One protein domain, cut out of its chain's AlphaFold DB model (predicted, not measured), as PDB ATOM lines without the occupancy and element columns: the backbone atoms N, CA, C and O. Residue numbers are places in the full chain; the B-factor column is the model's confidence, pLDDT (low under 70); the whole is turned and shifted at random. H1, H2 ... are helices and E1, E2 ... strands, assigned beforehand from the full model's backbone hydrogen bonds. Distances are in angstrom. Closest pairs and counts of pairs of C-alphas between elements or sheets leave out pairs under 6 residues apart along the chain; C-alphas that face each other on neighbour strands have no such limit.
ATOM      1  N   ARG A 379     134.652 -54.766  39.149       93.12
ATOM      2  CA  ARG A 379     135.851 -54.000  38.767       93.12
ATOM      3  C   ARG A 379     135.567 -53.072  37.583       93.12
ATOM      4  O   ARG A 379     135.051 -53.524  36.556       93.12
ATOM      5  N   GLN A 380     135.978 -51.809  37.684       91.94
ATOM      6  CA  GLN A 380     136.062 -50.874  36.560       91.94
ATOM      7  C   GLN A 380     137.383 -50.095  36.644       91.94
ATOM      8  O   GLN A 380     137.582 -49.272  37.531       91.94
ATOM      9  N   GLY A 381     138.303 -50.375  35.716       88.75
ATOM     10  CA  GLY A 381     139.650 -49.799  35.752       88.75
ATOM     11  C   GLY A 381     140.409 -50.194  37.024       88.75
ATOM     12  O   GLY A 381     140.535 -51.390  37.319       88.75
ATOM     13  N   ASP A 382     140.875 -49.179  37.750       91.06
ATOM     14  CA  ASP A 382     141.663 -49.297  38.986       91.06
ATOM     15  C   ASP A 382     140.783 -49.325  40.250       91.06
ATOM     16  O   ASP A 382     141.290 -49.440  41.364       91.06
ATOM     17  N   GLN A 383     139.459 -49.249  40.080       96.00
ATOM     18  CA  GLN A 383     138.480 -49.283  41.163       96.00
ATOM     19  C   GLN A 383     137.664 -50.578  41.137       96.00
ATOM     20  O   GLN A 383     137.335 -51.127  40.077       96.00
ATOM     21  N   PHE A 384     137.319 -51.068  42.321       96.69
ATOM     22  CA  PHE A 384     136.411 -52.182  42.535       96.69
ATOM     23  C   PHE A 384     135.214 -51.694  43.348       96.69
ATOM     24  O   PHE A 384     135.376 -51.260  44.484       96.69
ATOM     25  N   TYR A 385     134.029 -51.743  42.745       96.50
ATOM     26  CA  TYR A 385     132.781 -51.307  43.364       96.50
ATOM     27  C   TYR A 385     132.116 -52.493  44.038       96.50
ATOM     28  O   TYR A 385     131.776 -53.474  43.370       96.50
ATOM     29  N   CYS A 386     131.936 -52.396  45.340       94.56
ATOM     30  CA  CYS A 386     131.286 -53.412  46.135       94.56
ATOM     31  C   CYS A 386     129.759 -53.261  46.124       94.56
ATOM     32  O   CYS A 386     129.222 -52.211  45.764       94.56
ATOM     33  N   SER A 387     129.058 -54.323  46.520       90.75
ATOM     34  CA  SER A 387     127.589 -54.383  46.564       90.75
ATOM     35  C   SER A 387     126.972 -53.402  47.572       90.75
ATOM     36  O   SER A 387     125.886 -52.879  47.334       90.75
ATOM     37  N   ASP A 388     127.689 -53.112  48.656       89.75
ATOM     38  CA  ASP A 388     127.331 -52.184  49.736       89.75
ATOM     39  C   ASP A 388     127.715 -50.716  49.454       89.75
ATOM     40  O   ASP A 388     127.536 -49.850  50.306       89.75
ATOM     41  N   GLY A 389     128.251 -50.421  48.264       90.56
ATOM     42  CA  GLY A 389     128.640 -49.071  47.851       90.56
ATOM     43  C   GLY A 389     130.071 -48.662  48.215       90.56
ATOM     44  O   GLY A 389     130.516 -47.597  47.783       90.56
ATOM     45  N   VAL A 390     130.827 -49.496  48.939       95.00
ATOM     46  CA  VAL A 390     132.255 -49.243  49.192       95.00
ATOM     47  C   VAL A 390     133.058 -49.393  47.895       95.00
ATOM     48  O   VAL A 390     132.769 -50.242  47.051       95.00
ATOM     49  N   VAL A 391     134.087 -48.561  47.727       96.19
ATOM     50  CA  VAL A 391     134.995 -48.618  46.575       96.19
ATOM     51  C   VAL A 391     136.403 -48.954  47.052       96.19
ATOM     52  O   VAL A 391     136.995 -48.210  47.829       96.19
ATOM     53  N   LEU A 392     136.944 -50.070  46.569       94.88
ATOM     54  CA  LEU A 392     138.299 -50.535  46.867       94.88
ATOM     55  C   LEU A 392     139.245 -50.253  45.693       94.88
ATOM     56  O   LEU A 392     138.819 -50.202  44.535       94.88
ATOM     57  N   GLN A 393     140.547 -50.144  45.968       95.44
ATOM     58  CA  GLN A 393     141.560 -50.212  44.913       95.44
ATOM     59  C   GLN A 393     141.593 -51.646  44.360       95.44
ATOM     60  O   GLN A 393     141.634 -52.625  45.110       95.44
ATOM     61  N   ALA A 394     141.503 -51.785  43.037       94.50
ATOM     62  CA  ALA A 394     141.209 -53.069  42.408       94.50
ATOM     63  C   ALA A 394     142.335 -54.109  42.522       94.50
ATOM     64  O   ALA A 394     142.045 -55.308  42.567       94.50
ATOM     65  N   ASP A 395     143.592 -53.673  42.557       94.25
ATOM     66  CA  ASP A 395     144.765 -54.549  42.626       94.25
ATOM     67  C   ASP A 395     145.045 -54.984  44.075       94.25
ATOM     68  O   ASP A 395     145.337 -56.151  44.317       94.25
ATOM     69  N   GLN A 396     144.811 -54.114  45.065       96.06
ATOM     70  CA  GLN A 396     144.793 -54.469  46.487       96.06
ATOM     71  C   GLN A 396     143.674 -55.476  46.778       96.06
ATOM     72  O   GLN A 396     143.901 -56.478  47.458       96.06
ATOM     73  N   ASN A 397     142.470 -55.257  46.233       96.50
ATOM     74  CA  ASN A 397     141.371 -56.217  46.339       96.50
ATOM     75  C   ASN A 397     141.772 -57.584  45.754       96.50
ATOM     76  O   ASN A 397     141.577 -58.619  46.393       96.50
ATOM     77  N   ALA A 398     142.407 -57.598  44.578       95.44
ATOM     78  CA  ALA A 398     142.929 -58.824  43.983       95.44
ATOM     79  C   ALA A 398     144.015 -59.482  44.857       95.44
ATOM     80  O   ALA A 398     143.949 -60.687  45.092       95.44
ATOM     81  N   ALA A 399     144.960 -58.715  45.408       96.75
ATOM     82  CA  ALA A 399     146.013 -59.222  46.287       96.75
ATOM     83  C   ALA A 399     145.446 -59.856  47.571       96.75
ATOM     84  O   ALA A 399     145.892 -60.929  47.985       96.75
ATOM     85  N   ARG A 400     144.406 -59.258  48.166       97.88
ATOM     86  CA  ARG A 400     143.673 -59.832  49.310       97.88
ATOM     87  C   ARG A 400     142.937 -61.119  48.941       97.88
ATOM     88  O   ARG A 400     143.000 -62.092  49.684       97.88
ATOM     89  N   ASN A 401     142.326 -61.178  47.761       97.12
ATOM     90  CA  ASN A 401     141.707 -62.404  47.255       97.12
ATOM     91  C   ASN A 401     142.721 -63.526  47.006       97.12
ATOM     92  O   ASN A 401     142.430 -64.696  47.257       97.12
ATOM     93  N   VAL A 402     143.915 -63.182  46.518       96.94
ATOM     94  CA  VAL A 402     145.035 -64.118  46.350       96.94
ATOM     95  C   VAL A 402     145.500 -64.652  47.705       96.94
ATOM     96  O   VAL A 402     145.738 -65.855  47.823       96.94
ATOM     97  N   LEU A 403     145.581 -63.791  48.725       97.56
ATOM     98  CA  LEU A 403     145.874 -64.201  50.098       97.56
ATOM     99  C   LEU A 403     144.805 -65.159  50.637       97.56
ATOM    100  O   LEU A 403     145.147 -66.244  51.098       97.56
ATOM    101  N   ALA A 404     143.522 -64.808  50.519       95.94
ATOM    102  CA  ALA A 404     142.415 -65.652  50.971       95.94
ATOM    103  C   ALA A 404     142.412 -67.023  50.271       95.94
ATOM    104  O   ALA A 404     142.171 -68.051  50.902       95.94
ATOM    105  N   ARG A 405     142.769 -67.068  48.979       95.38
ATOM    106  CA  ARG A 405     142.838 -68.316  48.203       95.38
ATOM    107  C   ARG A 405     143.845 -69.326  48.751       95.38
ATOM    108  O   ARG A 405     143.708 -70.511  48.464       95.38
ATOM    109  N   LEU A 406     144.854 -68.882  49.500       94.50
ATOM    110  CA  LEU A 406     145.829 -69.772  50.128       94.50
ATOM    111  C   LEU A 406     145.173 -70.743  51.121       94.50
ATOM    112  O   LEU A 406     145.642 -71.869  51.261       94.50
ATOM    113  N   TYR A 407     144.097 -70.305  51.775       94.50
ATOM    114  CA  TYR A 407     143.421 -71.032  52.848       94.50
ATOM    115  C   TYR A 407     142.062 -71.603  52.420       94.50
ATOM    116  O   TYR A 407     141.302 -72.070  53.262       94.50
ATOM    117  N   ASP A 408     141.742 -71.570  51.122       92.75
ATOM    118  CA  ASP A 408     140.457 -72.036  50.600       92.75
ATOM    119  C   ASP A 408     140.439 -73.575  50.465       92.75
ATOM    120  O   ASP A 408     141.190 -74.115  49.643       92.75
ATOM    121  N   PRO A 409     139.594 -74.297  51.228       91.31
ATOM    122  CA  PRO A 409     139.568 -75.760  51.204       91.31
ATOM    123  C   PRO A 409     138.913 -76.328  49.938       91.31
ATOM    124  O   PRO A 409     139.237 -77.444  49.529       91.31
ATOM    125  N   ASP A 410     138.020 -75.573  49.293       90.94
ATOM    126  CA  ASP A 410     137.244 -76.052  48.144       90.94
ATOM    127  C   ASP A 410     137.965 -75.784  46.816       90.94
ATOM    128  O   ASP A 410     137.627 -76.353  45.770       90.94
ATOM    129  N   ILE A 411     138.946 -74.872  46.825       90.56
ATOM    130  CA  ILE A 411     139.575 -74.369  45.607       90.56
ATOM    131  C   ILE A 411     141.086 -74.575  45.617       90.56
ATOM    132  O   ILE A 411     141.883 -73.661  45.816       90.56
ATOM    133  N   GLU A 412     141.481 -75.784  45.236       90.38
ATOM    134  CA  GLU A 412     142.872 -76.114  44.965       90.38
ATOM    135  C   GLU A 412     143.463 -75.343  43.762       90.38
ATOM    136  O   GLU A 412     142.785 -74.887  42.829       90.38
ATOM    137  N   ARG A 413     144.801 -75.278  43.724       88.25
ATOM    138  CA  ARG A 413     145.595 -74.608  42.676       88.25
ATOM    139  C   ARG A 413     145.192 -74.982  41.244       88.25
ATOM    140  O   ARG A 413     145.266 -74.138  40.351       88.25
ATOM    141  N   PHE A 414     144.821 -76.239  40.998       86.50
ATOM    142  CA  PHE A 414     144.505 -76.743  39.656       86.50
ATOM    143  C   PHE A 414     143.009 -76.941  39.394       86.50
ATOM    144  O   PHE A 414     142.656 -77.424  38.313       86.50
ATOM    145  N   THR A 415     142.140 -76.524  40.322       86.06
ATOM    146  CA  THR A 415     140.687 -76.578  40.147       86.06
ATOM    147  C   THR A 415     140.280 -75.845  38.860       86.06
ATOM    148  O   THR A 415     140.667 -74.685  38.653       86.06
ATOM    149  N   PRO A 416     139.530 -76.491  37.945       86.94
ATOM    150  CA  PRO A 416     139.108 -75.874  36.694       86.94
ATOM    151  C   PRO A 416     138.294 -74.597  36.921       86.94
ATOM    152  O   PRO A 416     137.385 -74.580  37.743       86.94
ATOM    153  N   PHE A 417     138.532 -73.553  36.118       88.00
ATOM    154  CA  PHE A 417     137.862 -72.255  36.294       88.00
ATOM    155  C   PHE A 417     136.325 -72.353  36.326       88.00
ATOM    156  O   PHE A 417     135.683 -71.615  37.058       88.00
ATOM    157  N   LYS A 418     135.714 -73.279  35.571       90.06
ATOM    158  CA  LYS A 418     134.255 -73.482  35.596       90.06
ATOM    159  C   LYS A 418     133.759 -73.953  36.965       90.06
ATOM    160  O   LYS A 418     132.726 -73.483  37.417       90.06
ATOM    161  N   GLN A 419     134.509 -74.846  37.607       90.31
ATOM    162  CA  GLN A 419     134.201 -75.343  38.943       90.31
ATOM    163  C   GLN A 419     134.440 -74.256  39.990       90.31
ATOM    164  O   GLN A 419     133.580 -74.037  40.831       90.31
ATOM    165  N   VAL A 420     135.536 -73.494  39.867       91.75
ATOM    166  CA  VAL A 420     135.769 -72.305  40.703       91.75
ATOM    167  C   VAL A 420     134.584 -71.343  40.619       91.75
ATOM    168  O   VAL A 420     134.093 -70.887  41.642       91.75
ATOM    169  N   LYS A 421     134.085 -71.065  39.408       93.88
ATOM    170  CA  LYS A 421     132.919 -70.198  39.220       93.88
ATOM    171  C   LYS A 421     131.683 -70.736  39.941       93.88
ATOM    172  O   LYS A 421     130.984 -69.950  40.562       93.88
ATOM    173  N   ALA A 422     131.414 -72.038  39.840       94.38
ATOM    174  CA  ALA A 422     130.263 -72.660  40.492       94.38
ATOM    175  C   ALA A 422     130.332 -72.508  42.020       94.38
ATOM    176  O   ALA A 422     129.380 -72.014  42.609       94.38
ATOM    177  N   ILE A 423     131.491 -72.808  42.621       94.38
ATOM    178  CA  ILE A 423     131.726 -72.647  44.066       94.38
ATOM    179  C   ILE A 423     131.494 -71.193  44.496       94.38
ATOM    180  O   ILE A 423     130.796 -70.926  45.470       94.38
ATOM    181  N   LEU A 424     132.046 -70.227  43.756       94.69
ATOM    182  CA  LEU A 424     131.902 -68.812  44.103       94.69
ATOM    183  C   LEU A 424     130.465 -68.296  43.930       94.69
ATOM    184  O   LEU A 424     130.023 -67.459  44.714       94.69
ATOM    185  N   LEU A 425     129.729 -68.778  42.925       94.69
ATOM    186  CA  LEU A 425     128.313 -68.440  42.752       94.69
ATOM    187  C   LEU A 425     127.466 -69.009  43.890       94.69
ATOM    188  O   LEU A 425     126.657 -68.275  44.444       94.69
ATOM    189  N   GLU A 426     127.711 -70.253  44.298       93.56
ATOM    190  CA  GLU A 426     127.032 -70.864  45.443       93.56
ATOM    191  C   GLU A 426     127.291 -70.074  46.737       93.56
ATOM    192  O   GLU A 426     126.354 -69.754  47.466       93.56
ATOM    193  N   ARG A 427     128.545 -69.670  46.995       92.50
ATOM    194  CA  ARG A 427     128.886 -68.787  48.129       92.50
ATOM    195  C   ARG A 427     128.132 -67.454  48.062       92.50
ATOM    196  O   ARG A 427     127.593 -67.000  49.068       92.50
ATOM    197  N   THR A 428     128.035 -66.871  46.867       92.50
ATOM    198  CA  THR A 428     127.309 -65.613  46.630       92.50
ATOM    199  C   THR A 428     125.803 -65.768  46.871       92.50
ATOM    200  O   THR A 428     125.170 -64.875  47.427       92.50
ATOM    201  N   GLU A 429     125.207 -66.894  46.477       91.62
ATOM    202  CA  GLU A 429     123.796 -67.195  46.740       91.62
ATOM    203  C   GLU A 429     123.534 -67.402  48.233       91.62
ATOM    204  O   GLU A 429     122.582 -66.832  48.764       91.62
ATOM    205  N   ARG A 430     124.415 -68.120  48.940       89.00
ATOM    206  CA  ARG A 430     124.326 -68.277  50.401       89.00
ATOM    207  C   ARG A 430     124.396 -66.935  51.130       89.00
ATOM    208  O   ARG A 430     123.599 -66.717  52.037       89.00
ATOM    209  N   LEU A 431     125.281 -66.025  50.705       86.25
ATOM    210  CA  LEU A 431     125.348 -64.655  51.235       86.25
ATOM    211  C   LEU A 431     124.018 -63.918  51.040       86.25
ATOM    212  O   LEU A 431     123.491 -63.343  51.986       86.25
ATOM    213  N   ARG A 432     123.447 -63.971  49.830       85.88
ATOM    214  CA  ARG A 432     122.163 -63.316  49.517       85.88
ATOM    215  C   ARG A 432     120.996 -63.855  50.336       85.88
ATOM    216  O   ARG A 432     120.088 -63.098  50.653       85.88
ATOM    217  N   LEU A 433     121.015 -65.146  50.656       87.56
ATOM    218  CA  LEU A 433     120.000 -65.791  51.486       87.56
ATOM    219  C   LEU A 433     120.228 -65.576  52.994       87.56
ATOM    220  O   LEU A 433     119.447 -66.084  53.792       87.56
ATOM    221  N   GLY A 434     121.284 -64.856  53.399       79.94
ATOM    222  CA  GLY A 434     121.632 -64.651  54.810       79.94
ATOM    223  C   GLY A 434     122.138 -65.917  55.513       79.94
ATOM    224  O   GLY A 434     122.153 -65.978  56.735       79.94
TER     225      GLY A 434
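AT A GLANCE: This is residues 379 to 434 of the 466 residues of the protein "Transposase, IS605 OrfB family" of Thiorhodospira sibirica ATCC 700588 (UniProt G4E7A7). Picture an open U: a small hairpin of two short strands, E1 and E2, makes one arm, H1 runs from its foot as the base, and H2 makes the other arm after a long loop. The middle of the U is empty, and residues 425 to 434, most of them in H2, stand free. The printed part has 56 residues, with two named strands followed by two named helices, in the order E1, E2, H1, H2; the two-strand sheet is antiparallel and the class is mostly helix. The whole is loose, with a radius of gyration of the C-alphas of 12.8 A and spans of 28 by 27 by 19 A.

HOW THE PARTS SIT: Start at residues 379 to 380, which pair antiparallel with residues 383 to 384 of E1, residues 383 to 385. A tight link leads to E2, residues 391 to 393, its antiparallel neighbour in a hairpin, at 148 degrees between directions. Look for N 384 and O 392 at 2.8 A, and N 392 and O 384 at 2.9 A, both within hydrogen-bond range. H1, residues 394 to 405, follows E2 directly; the closest C-alphas of E1 and H1 are those of Gln 383 and Ala 394, 4.8 A apart. H2, residues 417 to 432, is apart from E1, E2 and H1. In H1 and H2 every O i to N i+4 pair is within hydrogen-bond range.

IN THESE COORDINATES: Find C-alpha 383 at (138.480, -49.283, 41.163), where E1 begins. From C-alpha 394 at (141.209, -53.069, 42.408) H1 runs 16.4 A; H2 runs 22.4 A, ending at C-alpha 432 at (122.163, -63.316, 49.517).

THE WHOLE: The C-alphas farthest apart, of Gly 389 and Phe 414, are 32.9 A apart. The printed part has no cut, the link from H1 to H2 is long, with 11 residues, and no printed residue is under 70 in pLDDT.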